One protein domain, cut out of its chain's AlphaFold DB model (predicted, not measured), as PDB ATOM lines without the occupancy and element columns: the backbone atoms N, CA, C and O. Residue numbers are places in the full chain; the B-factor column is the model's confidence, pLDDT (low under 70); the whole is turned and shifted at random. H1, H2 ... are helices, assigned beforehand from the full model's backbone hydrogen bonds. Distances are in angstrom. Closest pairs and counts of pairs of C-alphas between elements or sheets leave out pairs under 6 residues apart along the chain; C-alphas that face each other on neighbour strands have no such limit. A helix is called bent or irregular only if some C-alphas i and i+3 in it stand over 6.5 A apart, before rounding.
ATOM      1  N   ILE A  32      -5.729   7.277   2.759       97.50
ATOM      2  CA  ILE A  32      -5.539   8.003   1.495       97.50
ATOM      3  C   ILE A  32      -4.527   9.132   1.689       97.50
ATOM      4  O   ILE A  32      -3.551   9.216   0.945       97.50
ATOM      5  N   ALA A  33      -4.693   9.949   2.730       97.69
ATOM      6  CA  ALA A  33      -3.769  11.036   3.049       97.69
ATOM      7  C   ALA A  33      -2.361  10.528   3.416       97.69
ATOM      8  O   ALA A  33      -1.348  11.122   3.028       97.69
ATOM      9  N   ALA A  34      -2.266   9.399   4.123       98.00
ATOM     10  CA  ALA A  34      -0.991   8.738   4.392       98.00
ATOM     11  C   ALA A  34      -0.311   8.267   3.101       98.00
ATOM     12  O   ALA A  34       0.888   8.483   2.930       98.00
ATOM     13  N   ALA A  35      -1.062   7.677   2.171       98.12
ATOM     14  CA  ALA A  35      -0.530   7.222   0.891       98.12
ATOM     15  C   ALA A  35      -0.075   8.382   0.001       98.12
ATOM     16  O   ALA A  35       0.985   8.284  -0.612       98.12
ATOM     17  N   GLN A  36      -0.815   9.498  -0.009       98.00
ATOM     18  CA  GLN A  36      -0.405  10.745  -0.667       98.00
ATOM     19  C   GLN A  36       0.947  11.215  -0.132       98.00
ATOM     20  O   GLN A  36       1.875  11.452  -0.901       98.00
ATOM     21  N   THR A  37       1.075  11.281   1.195       97.75
ATOM     22  CA  THR A  37       2.310  11.696   1.875       97.75
ATOM     23  C   THR A  37       3.472  10.764   1.530       97.75
ATOM     24  O   THR A  37       4.563  11.224   1.203       97.75
ATOM     25  N   CYS A  38       3.239   9.452   1.547       98.06
ATOM     26  CA  CYS A  38       4.253   8.450   1.231       98.06
ATOM     27  C   CYS A  38       4.678   8.461  -0.238       98.06
ATOM     28  O   CYS A  38       5.870   8.347  -0.531       98.06
ATOM     29  N   PHE A  39       3.728   8.638  -1.156       97.56
ATOM     30  CA  PHE A  39       4.010   8.789  -2.578       97.56
ATOM     31  C   PHE A  39       4.801  10.072  -2.850       97.56
ATOM     32  O   PHE A  39       5.825  10.016  -3.526       97.56
ATOM     33  N   ALA A  40       4.400  11.200  -2.253       96.50
ATOM     34  CA  ALA A  40       5.122  12.468  -2.347       96.50
ATOM     35  C   ALA A  40       6.558  12.345  -1.816       96.50
ATOM     36  O   ALA A  40       7.510  12.717  -2.500       96.50
ATOM     37  N   ALA A  41       6.725  11.765  -0.622       96.31
ATOM     38  CA  ALA A  41       8.031  11.575  -0.001       96.31
ATOM     39  C   ALA A  41       8.942  10.697  -0.869       96.31
ATOM     40  O   ALA A  41      10.089  11.052  -1.125       96.31
ATOM     41  N   LYS A  42       8.419   9.582  -1.393       95.88
ATOM     42  CA  LYS A  42       9.172   8.704  -2.293       95.88
ATOM     43  C   LYS A  42       9.501   9.375  -3.622       95.88
ATOM     44  O   LYS A  42      10.617   9.208  -4.099       95.88
ATOM     45  N   GLY A  43       8.579  10.152  -4.185       93.06
ATOM     46  CA  GLY A  43       8.821  10.959  -5.379       93.06
ATOM     47  C   GLY A  43       9.948  11.973  -5.175       93.06
ATOM     48  O   GLY A  43      10.810  12.104  -6.038       93.06
ATOM     49  N   LEU A  44      10.006  12.630  -4.014       93.06
ATOM     50  CA  LEU A  44      11.106  13.534  -3.660       93.06
ATOM     51  C   LEU A  44      12.440  12.792  -3.546       93.06
ATOM     52  O   LEU A  44      13.412  13.245  -4.139       93.06
ATOM     53  N   VAL A  45      12.473  11.622  -2.894       92.94
ATOM     54  CA  VAL A  45      13.681  10.771  -2.851       92.94
ATOM     55  C   VAL A  45      14.145  10.374  -4.254       92.94
ATOM     56  O   VAL A  45      15.337  10.388  -4.529       92.94
ATOM     57  N   LEU A  46      13.224  10.024  -5.156       91.12
ATOM     58  CA  LEU A  46      13.564   9.648  -6.536       91.12
ATOM     59  C   LEU A  46      14.109  10.822  -7.357       91.12
ATOM     60  O   LEU A  46      14.883  10.618  -8.290       91.12
ATOM     61  N   ARG A  47      13.692  12.047  -7.029       87.94
ATOM     62  CA  ARG A  47      14.179  13.269  -7.673       87.94
ATOM     63  C   ARG A  47      15.444  13.823  -7.030       87.94
ATOM     64  O   ARG A  47      16.103  14.649  -7.663       87.94
ATOM     65  N   ASP A  48      15.778  13.409  -5.812       86.88
ATOM     66  CA  ASP A  48      16.982  13.881  -5.150       86.88
ATOM     67  C   ASP A  48      18.229  13.429  -5.929       86.88
ATOM     68  O   ASP A  48      18.368  12.277  -6.339       86.88
ATOM     69  N   GLY A  49      19.107  14.382  -6.232       75.25
ATOM     70  CA  GLY A  49      20.274  14.158  -7.090       75.25
ATOM     71  C   GLY A  49      20.009  14.095  -8.605       75.25
ATOM     72  O   GLY A  49      20.978  13.983  -9.359       75.25
ATOM     73  N   LYS A  50      18.758  14.217  -9.074       84.62
ATOM     74  CA  LYS A  50      18.431  14.331 -10.509       84.62
ATOM     75  C   LYS A  50      18.460  15.781 -10.995       84.62
ATOM     76  O   LYS A  50      18.115  16.711 -10.263       84.62
ATOM     77  N   SER A  51      18.856  15.992 -12.250       79.94
ATOM     78  CA  SER A  51      18.821  17.318 -12.873       79.94
ATOM     79  C   SER A  51      17.390  17.717 -13.236       79.94
ATOM     80  O   SER A  51      16.500  16.887 -13.420       79.94
ATOM     81  N   GLN A  52      17.149  19.022 -13.369       71.25
ATOM     82  CA  GLN A  52      15.871  19.514 -13.873       71.25
ATOM     83  C   GLN A  52      15.685  19.056 -15.331       71.25
ATOM     84  O   GLN A  52      16.416  19.506 -16.210       71.25
ATOM     85  N   GLY A  53      14.708  18.178 -15.569       71.06
ATOM     86  CA  GLY A  53      14.424  17.594 -16.885       71.06
ATOM     87  C   GLY A  53      14.845  16.132 -17.039       71.06
ATOM     88  O   GLY A  53      14.573  15.560 -18.086       71.06
ATOM     89  N   ASP A  54      15.468  15.527 -16.021       80.81
ATOM     90  CA  ASP A  54      15.631  14.074 -15.980       80.81
ATOM     91  C   ASP A  54      14.289  13.439 -15.596       80.81
ATOM     92  O   ASP A  54      13.740  13.724 -14.523       80.81
ATOM     93  N   ASP A  55      13.769  12.586 -16.474       81.25
ATOM     94  CA  ASP A  55      12.504  11.898 -16.248       81.25
ATOM     95  C   ASP A  55      12.637  10.804 -15.173       81.25
ATOM     96  O   ASP A  55      13.711  10.239 -14.916       81.25
ATOM     97  N   VAL A  56      11.516  10.520 -14.512       83.00
ATOM     98  CA  VAL A  56      11.371   9.338 -13.655       83.00
ATOM     99  C   VAL A  56      11.221   8.132 -14.576       83.00
ATOM    100  O   VAL A  56      10.450   8.188 -15.530       83.00
ATOM    101  N   THR A  57      11.969   7.059 -14.331       87.31
ATOM    102  CA  THR A  57      11.838   5.834 -15.132       87.31
ATOM    103  C   THR A  57      10.580   5.064 -14.735       87.31
ATOM    104  O   THR A  57      10.041   5.252 -13.644       87.31
ATOM    105  N   TYR A  58      10.123   4.156 -15.599       85.56
ATOM    106  CA  TYR A  58       9.006   3.269 -15.277       85.56
ATOM    107  C   TYR A  58       9.253   2.488 -13.978       85.56
ATOM    108  O   TYR A  58       8.431   2.564 -13.070       85.56
ATOM    109  N   ASP A  59      10.421   1.853 -13.836       86.69
ATOM    110  CA  ASP A  59      10.825   1.100 -12.635       86.69
ATOM    111  C   ASP A  59      10.759   1.951 -11.349       86.69
ATOM    112  O   ASP A  59      10.319   1.510 -10.283       86.69
ATOM    113  N   GLU A  60      11.188   3.212 -11.432       90.25
ATOM    114  CA  GLU A  60      11.119   4.142 -10.305       90.25
ATOM    115  C   GLU A  60       9.668   4.498  -9.961       90.25
ATOM    116  O   GLU A  60       9.300   4.536  -8.782       90.25
ATOM    117  N   PHE A  61       8.841   4.724 -10.983       89.81
ATOM    118  CA  PHE A  61       7.423   5.011 -10.823       89.81
ATOM    119  C   PHE A  61       6.670   3.828 -10.208       89.81
ATOM    120  O   PHE A  61       5.965   4.012  -9.211       89.81
ATOM    121  N   VAL A  62       6.843   2.609 -10.728       88.44
ATOM    122  CA  VAL A  62       6.170   1.413 -10.192       88.44
ATOM    123  C   VAL A  62       6.634   1.088  -8.769       88.44
ATOM    124  O   VAL A  62       5.833   0.685  -7.925       88.44
ATOM    125  N   GLY A  63       7.892   1.385  -8.437       89.44
ATOM    126  CA  GLY A  63       8.388   1.306  -7.063       89.44
ATOM    127  C   GLY A  63       7.753   2.329  -6.106       89.44
ATOM    128  O   GLY A  63       7.708   2.091  -4.894       89.44
ATOM    129  N   ALA A  64       7.265   3.465  -6.616       92.88
ATOM    130  CA  ALA A  64       6.591   4.500  -5.831       92.88
ATOM    131  C   ALA A  64       5.069   4.299  -5.745       92.88
ATOM    132  O   ALA A  64       4.488   4.513  -4.677       92.88
ATOM    133  N   ILE A  65       4.422   3.855  -6.830       94.50
ATOM    134  CA  ILE A  65       2.958   3.692  -6.904       94.50
ATOM    135  C   ILE A  65       2.421   2.590  -5.976       94.50
ATOM    136  O   ILE A  65       1.228   2.573  -5.667       94.50
ATOM    137  N   LYS A  66       3.295   1.735  -5.428       95.62
ATOM    138  CA  LYS A  66       2.921   0.726  -4.428       95.62
ATOM    139  C   LYS A  66       2.133   1.297  -3.243       95.62
ATOM    140  O   LYS A  66       1.211   0.639  -2.772       95.62
ATOM    141  N   TYR A  67       2.442   2.512  -2.762       97.62
ATOM    142  CA  TYR A  67       1.694   3.091  -1.636       97.62
ATOM    143  C   TYR A  67       0.253   3.428  -2.035       97.62
ATOM    144  O   TYR A  67      -0.653   2.956  -1.348       97.62
ATOM    145  N   PRO A  68       0.003   4.164  -3.143       97.69
ATOM    146  CA  PRO A  68      -1.341   4.316  -3.686       97.69
ATOM    147  C   PRO A  68      -2.091   2.999  -3.897       97.69
ATOM    148  O   PRO A  68      -3.259   2.912  -3.530       97.69
ATOM    149  N   MET A  69      -1.434   1.974  -4.448       97.69
ATOM    150  CA  MET A  69      -2.061   0.673  -4.711       97.69
ATOM    151  C   MET A  69      -2.499  -0.021  -3.419       97.69
ATOM    152  O   MET A  69      -3.681  -0.317  -3.251       97.69
ATOM    153  N   ILE A  70      -1.577  -0.211  -2.471       98.19
ATOM    154  CA  ILE A  70      -1.872  -0.869  -1.190       98.19
ATOM    155  C   ILE A  70      -2.907  -0.062  -0.390       98.19
ATOM    156  O   ILE A  70      -3.739  -0.626   0.314       98.19
ATOM    157  N   ALA A  71      -2.888   1.267  -0.486       98.06
ATOM    158  CA  ALA A  71      -3.902   2.109   0.135       98.06
ATOM    159  C   ALA A  71      -5.283   1.914  -0.500       98.06
ATOM    160  O   ALA A  71      -6.264   1.740   0.221       98.06
ATOM    161  N   ALA A  72      -5.361   1.896  -1.833       97.25
ATOM    162  CA  ALA A  72      -6.602   1.663  -2.564       97.25
ATOM    163  C   ALA A  72      -7.190   0.274  -2.269       97.25
ATOM    164  O   ALA A  72      -8.401   0.153  -2.100       97.25
ATOM    165  N   SER A  73      -6.353  -0.759  -2.109       97.81
ATOM    166  CA  SER A  73      -6.821  -2.105  -1.747       97.81
ATOM    167  C   SER A  73      -7.428  -2.193  -0.338       97.81
ATOM    168  O   SER A  73      -8.121  -3.162  -0.033       97.81
ATOM    169  N   GLN A  74      -7.160  -1.211   0.529       96.75
ATOM    170  CA  GLN A  74      -7.694  -1.127   1.895       96.75
ATOM    171  C   GLN A  74      -8.987  -0.302   1.995       96.75
ATOM    172  O   GLN A  74      -9.593  -0.257   3.067       96.75
ATOM    173  N   VAL A  75      -9.407   0.371   0.918       95.00
ATOM    174  CA  VAL A  75     -10.674   1.112   0.879       95.00
ATOM    175  C   VAL A  75     -11.830   0.130   0.696       95.00
ATOM    176  O   VAL A  75     -11.752  -0.783  -0.123       95.00
ATOM    177  N   GLU A  76     -12.908   0.323   1.461       92.00
ATOM    178  CA  GLU A  76     -14.123  -0.493   1.380       92.00
ATOM    179  C   GLU A  76     -15.359   0.383   1.101       92.00
ATOM    180  O   GLU A  76     -15.657   1.277   1.902       92.00
ATOM    181  N   PRO A  77     -16.115   0.128   0.013       91.94
ATOM    182  CA  PRO A  77     -15.818  -0.857  -1.035       91.94
ATOM    183  C   PRO A  77     -14.564  -0.473  -1.835       91.94
ATOM    184  O   PRO A  77     -14.215   0.706  -1.906       91.94
ATOM    185  N   PHE A  78     -13.899  -1.463  -2.439       93.50
ATOM    186  CA  PHE A  78     -12.751  -1.199  -3.309       93.50
ATOM    187  C   PHE A  78     -13.146  -0.257  -4.449       93.50
ATOM    188  O   PHE A  78     -14.152  -0.474  -5.124       93.50
ATOM    189  N   ASP A  79     -12.325   0.769  -4.664       89.56
ATOM    190  CA  ASP A  79     -12.506   1.753  -5.725       89.56
ATOM    191  C   ASP A  79     -11.146   2.103  -6.329       89.56
ATOM    192  O   ASP A  79     -10.293   2.715  -5.682       89.56
ATOM    193  N   MET A  80     -10.948   1.754  -7.598       89.81
ATOM    194  CA  MET A  80      -9.729   2.092  -8.333       89.81
ATOM    195  C   MET A  80      -9.510   3.617  -8.420       89.81
ATOM    196  O   MET A  80      -8.365   4.073  -8.469       89.81
ATOM    197  N   ASN A  81     -10.574   4.432  -8.350       91.75
ATOM    198  CA  ASN A  81     -10.463   5.895  -8.329       91.75
ATOM    199  C   ASN A  81      -9.791   6.430  -7.053       91.75
ATOM    200  O   ASN A  81      -9.371   7.594  -7.022       91.75
ATOM    201  N   ALA A  82      -9.623   5.600  -6.018       94.50
ATOM    202  CA  ALA A  82      -8.808   5.947  -4.861       94.50
ATOM    203  C   ALA A  82      -7.355   6.241  -5.272       94.50
ATOM    204  O   ALA A  82      -6.778   7.202  -4.768       94.50
ATOM    205  N   ILE A  83      -6.788   5.512  -6.244       93.62
ATOM    206  CA  ILE A  83      -5.444   5.809  -6.772       93.62
ATOM    207  C   ILE A  83      -5.409   7.204  -7.390       93.62
ATOM    208  O   ILE A  83      -4.534   7.994  -7.056       93.62
ATOM    209  N   ILE A  84      -6.382   7.538  -8.242       91.81
ATOM    210  CA  ILE A  84      -6.457   8.857  -8.890       91.81
ATOM    211  C   ILE A  84      -6.566   9.963  -7.835       91.81
ATOM    212  O   ILE A  84      -5.895  10.988  -7.926       91.81
ATOM    213  N   THR A  85      -7.370   9.740  -6.795       94.75
ATOM    214  CA  THR A  85      -7.512  10.672  -5.667       94.75
ATOM    215  C   THR A  85      -6.196  10.863  -4.914       94.75
ATOM    216  O   THR A  85      -5.855  11.985  -4.531       94.75
ATOM    217  N   ILE A  86      -5.432   9.789  -4.712       96.00
ATOM    218  CA  ILE A  86      -4.104   9.855  -4.101       96.00
ATOM    219  C   ILE A  86      -3.162  10.659  -5.001       96.00
ATOM    220  O   ILE A  86      -2.631  11.675  -4.565       96.00
ATOM    221  N   LEU A  87      -3.004  10.272  -6.266       93.38
ATOM    222  CA  LEU A  87      -2.071  10.922  -7.189       93.38
ATOM    223  C   LEU A  87      -2.377  12.418  -7.368       93.38
ATOM    224  O   LEU A  87      -1.475  13.244  -7.254       93.38
ATOM    225  N   ASN A  88      -3.650  12.790  -7.533       93.31
ATOM    226  CA  ASN A  88      -4.056  14.192  -7.687       93.31
ATOM    227  C   ASN A  88      -3.885  15.023  -6.406       93.31
ATOM    228  O   ASN A  88      -3.738  16.241  -6.476       93.31
ATOM    229  N   GLY A  89      -3.923  14.397  -5.227       93.19
ATOM    230  CA  GLY A  89      -3.753  15.105  -3.955       93.19
ATOM    231  C   GLY A  89      -2.298  15.424  -3.606       93.19
ATOM    232  O   GLY A  89      -2.051  16.252  -2.732       93.19
ATOM    233  N   VAL A  90      -1.337  14.798  -4.292       93.38
ATOM    234  CA  VAL A  90       0.100  14.950  -4.014       93.38
ATOM    235  C   VAL A  90       0.577  16.378  -4.259       93.38
ATOM    236  O   VAL A  90       1.332  16.903  -3.444       93.38
ATOM    237  N   GLU A  91       0.107  17.034  -5.324       91.94
ATOM    238  CA  GLU A  91       0.504  18.411  -5.653       91.94
ATOM    239  C   GLU A  91       0.214  19.378  -4.496       91.94
ATOM    240  O   GLU A  91       1.046  20.215  -4.154       91.94
ATOM    241  N   ALA A  92      -0.927  19.209  -3.822       94.44
ATOM    242  CA  ALA A  92      -1.341  20.079  -2.724       94.44
ATOM    243  C   ALA A  92      -0.470  19.947  -1.462       94.44
ATOM    244  O   ALA A  92      -0.477  20.852  -0.626       94.44
ATOM    245  N   ILE A  93       0.255  18.835  -1.302       94.88
ATOM    246  CA  ILE A  93       1.079  18.552  -0.117       94.88
ATOM    247  C   ILE A  93       2.582  18.509  -0.417       94.88
ATOM    248  O   ILE A  93       3.381  18.426   0.515       94.88
ATOM    249  N   ALA A  94       2.981  18.567  -1.692       91.44
ATOM    250  CA  ALA A  94       4.363  18.371  -2.122       91.44
ATOM    251  C   ALA A  94       5.338  19.350  -1.447       91.44
ATOM    252  O   ALA A  94       6.372  18.919  -0.939       91.44
ATOM    253  N   ASP A  95       4.981  20.637  -1.373       92.44
ATOM    254  CA  ASP A  95       5.817  21.664  -0.739       92.44
ATOM    255  C   ASP A  95       5.998  21.414   0.767       92.44
ATOM    256  O   ASP A  95       7.106  21.538   1.286       92.44
ATOM    257  N   ASP A  96       4.937  21.021   1.481       93.88
ATOM    258  CA  ASP A  96       5.023  20.714   2.916       93.88
ATOM    259  C   ASP A  96       5.930  19.500   3.166       93.88
ATOM    260  O   ASP A  96       6.836  19.564   4.000       93.88
ATOM    261  N   VAL A  97       5.748  18.427   2.390       94.94
ATOM    262  CA  VAL A  97       6.585  17.218   2.456       94.94
ATOM    263  C   VAL A  97       8.049  17.544   2.131       94.94
ATOM    264  O   VAL A  97       8.944  17.085   2.841       94.94
ATOM    265  N   ALA A  98       8.311  18.384   1.123       93.06
ATOM    266  CA  ALA A  98       9.663  18.770   0.707       93.06
ATOM    267  C   ALA A  98      10.440  19.562   1.771       93.06
ATOM    268  O   ALA A  98      11.671  19.561   1.765       93.06
ATOM    269  N   THR A  99       9.748  20.223   2.704       91.81
ATOM    270  CA  THR A  99      10.388  20.951   3.819       91.81
ATOM    271  C   THR A  99      10.724  20.074   5.031       91.81
ATOM    272  O   THR A  99      11.316  20.561   6.001       91.81
ATOM    273  N   LYS A 100      10.352  18.790   4.998       93.44
ATOM    274  CA  LYS A 100      10.472  17.835   6.106       93.44
ATOM    275  C   LYS A 100      11.461  16.711   5.784       93.44
ATOM    276  O   LYS A 100      12.037  16.657   4.703       93.44
ATOM    277  N   ASP A 101      11.680  15.815   6.745       93.94
ATOM    278  CA  ASP A 101      12.504  14.611   6.569       93.94
ATOM    279  C   ASP A 101      11.773  13.542   5.731       93.94
ATOM    280  O   ASP A 101      11.259  12.546   6.252       93.94
ATOM    281  N   TYR A 102      11.671  13.784   4.422       94.19
ATOM    282  CA  TYR A 102      11.006  12.877   3.485       94.19
ATOM    283  C   TYR A 102      11.792  11.579   3.246       94.19
ATOM    284  O   TYR A 102      11.178  10.531   3.053       94.19
ATOM    285  N   GLU A 103      13.127  11.607   3.328       93.94
ATOM    286  CA  GLU A 103      13.957  10.398   3.278       93.94
ATOM    287  C   GLU A 103      13.666   9.482   4.473       93.94
ATOM    288  O   GLU A 103      13.387   8.290   4.300       93.94
ATOM    289  N   GLY A 104      13.653  10.045   5.688       92.69
ATOM    290  CA  GLY A 104      13.323   9.313   6.910       92.69
ATOM    291  C   GLY A 104      11.898   8.755   6.914       92.69
ATOM    292  O   GLY A 104      11.647   7.690   7.492       92.69
ATOM    293  N   ALA A 105      10.963   9.412   6.219       94.38
ATOM    294  CA  ALA A 105       9.574   8.972   6.114       94.38
ATOM    295  C   ALA A 105       9.408   7.638   5.364       94.38
ATOM    296  O   ALA A 105       8.503   6.869   5.699       94.38
ATOM    297  N   VAL A 106      10.292   7.315   4.407       95.19
ATOM    298  CA  VAL A 106      10.172   6.117   3.550       95.19
ATOM    299  C   VAL A 106      10.083   4.831   4.373       95.19
ATOM    300  O   VAL A 106       9.209   4.006   4.128       95.19
ATOM    301  N   THR A 107      10.902   4.682   5.420       94.56
ATOM    302  CA  THR A 107      10.867   3.477   6.273       94.56
ATOM    303  C   THR A 107       9.535   3.333   7.018       94.56
ATOM    304  O   THR A 107       9.056   2.221   7.249       94.56
ATOM    305  N   THR A 108       8.924   4.445   7.429       95.88
ATOM    306  CA  THR A 108       7.611   4.438   8.091       95.88
ATOM    307  C   THR A 108       6.504   4.129   7.087       95.88
ATOM    308  O   THR A 108       5.607   3.344   7.397       95.88
ATOM    309  N   CYS A 109       6.603   4.668   5.871       97.44
ATOM    310  CA  CYS A 109       5.707   4.361   4.760       97.44
ATOM    311  C   CYS A 109       5.731   2.878   4.385       97.44
ATOM    312  O   CYS A 109       4.675   2.253   4.327       97.44
ATOM    313  N   ASP A 110       6.921   2.291   4.236       96.62
ATOM    314  CA  ASP A 110       7.101   0.863   3.947       96.62
ATOM    315  C   ASP A 110       6.480  -0.035   5.025       96.62
ATOM    316  O   ASP A 110       5.943  -1.099   4.724       96.62
ATOM    317  N   LYS A 111       6.512   0.393   6.293       96.69
ATOM    318  CA  LYS A 111       5.858  -0.333   7.394       96.69
ATOM    319  C   LYS A 111       4.340  -0.169   7.390       96.69
ATOM    320  O   LYS A 111       3.634  -1.132   7.673       96.69
ATOM    321  N   ARG A 112       3.836   1.044   7.130       97.31
ATOM    322  CA  ARG A 112       2.393   1.356   7.109       97.31
ATOM    323  C   ARG A 112       1.690   0.635   5.962       97.31
ATOM    324  O   ARG A 112       0.588   0.128   6.152       97.31
ATOM    325  N   PHE A 113       2.345   0.591   4.808       97.44
ATOM    326  CA  PHE A 113       1.872  -0.012   3.568       97.44
ATOM    327  C   PHE A 113       2.739  -1.220   3.220       97.44
ATOM    328  O   PHE A 113       3.359  -1.284   2.160       97.44
ATOM    329  N   ALA A 114       2.823  -2.161   4.158       96.62
ATOM    330  CA  ALA A 114       3.536  -3.405   3.930       96.62
ATOM    331  C   ALA A 114       2.818  -4.227   2.849       96.62
ATOM    332  O   ALA A 114       1.619  -4.487   2.955       96.62
TER     333      ALA A 114
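This is residues 32 to 114 of the 216 residues of an uncharacterized protein of Pontixanthobacter aestiaquae (UniProt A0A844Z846). What picture do the backbone atoms make? One straight helix, H1, is the core: H2 folds back side by side with it as a helical hairpin, and H3 and H4 pack steeply tilted on other sides of it, H3 with a strong kink. The loop between H1 and H2 sticks out at one end with residues 49 to 54, and the longest axis runs from there to the loop between H2 and H3. What is it made of? The printed part has 83 residues with four named helices, in the order H1, H2, H3, H4, and no named strand; the class is all helix. How spread out is it? It is compact, with a radius of gyration of the C-alphas of 12.5 A, in an elongated outline of 41 by 24 by 23 A.

Where is the longest helix? H3, residues 81 to 98, is the longest by residues and measures 25.5 A from first to last C-alpha, beginning at C-alpha 81 at (-10.463, 5.895, -8.329). It is irregular, with C-alphas 92 and 95 standing 7.6 A apart, and it has a kink of 58 degrees near residue 92. Which helices come before it? H1, residues 32 to 47, measures 22.4 A, with C-alpha 32 at (-5.539, 8.003, 1.495). H2, residues 58 to 73, measures 21.5 A; it is only just irregular, with C-alphas 64 and 67 standing 6.6 A apart, and it has a kink of 38 degrees near residue 65. Which helix follows? H4, residues 102 to 112, measures 14.8 A and ends at C-alpha 112 at (2.393, 1.356, 7.109). It is neither bent nor irregular, but only just: C-alphas 104 and 107 are 6.4 A apart.

What does H3 touch? H3 touches H1, the hub, at a steep tilt of 58 degrees, the same way, and their closest C-alphas, those of Gln 36 and Ile 86, are 5.1 A apart. H3 also touches H2, with residues 82 to 87 alone meeting residues 68 to 72 alone, at a steep tilt of 66 degrees, opposite ways; the closest C-alphas, those of Ala 72 and Ala 82, are 5.3 A apart. What else touches the hub? H1 and H2 form a helical hairpin: they touch at a shallow tilt of 10 degrees, opposite ways, with the closest C-alphas, those of Ala 35 and Tyr 67, 5.3 A apart. H1 and H4 touch at a steep tilt of 45 degrees, opposite ways, and their closest C-alphas, those of Ala 41 and Tyr 102, are 4.8 A apart. How does H4 stand to the other two helices? H2 and H4 are close but not clearly touching, with the closest C-alphas, those of Tyr 67 and Cys 109, 7.7 A apart. H3 and H4 meet only through their link. What do the backbone N and O atoms show? In H1 every O i to N i+4 pair is within hydrogen-bond range, against 9 of 12 in H2, 9 of 14 in H3 and 4 of 7 in H4.

How large is it? The two C-alphas farthest apart, those of Ser 51 and Pro 77, are 40.9 A apart, while the first and last printed C-alphas, those of Ile 32 and Ala 114, are 14.8 A apart. Is it unbroken, and how long are its links? The printed part has no cut from residue 32 to residue 114. The link from H3 to H4, 3 residues, is tight, and those from H1 to H2, 10 residues, and from H2 to H3, 7 residues, are short. How confident is the model? The mean pLDDT of the printed part is 92.6, and no printed residue is under 70.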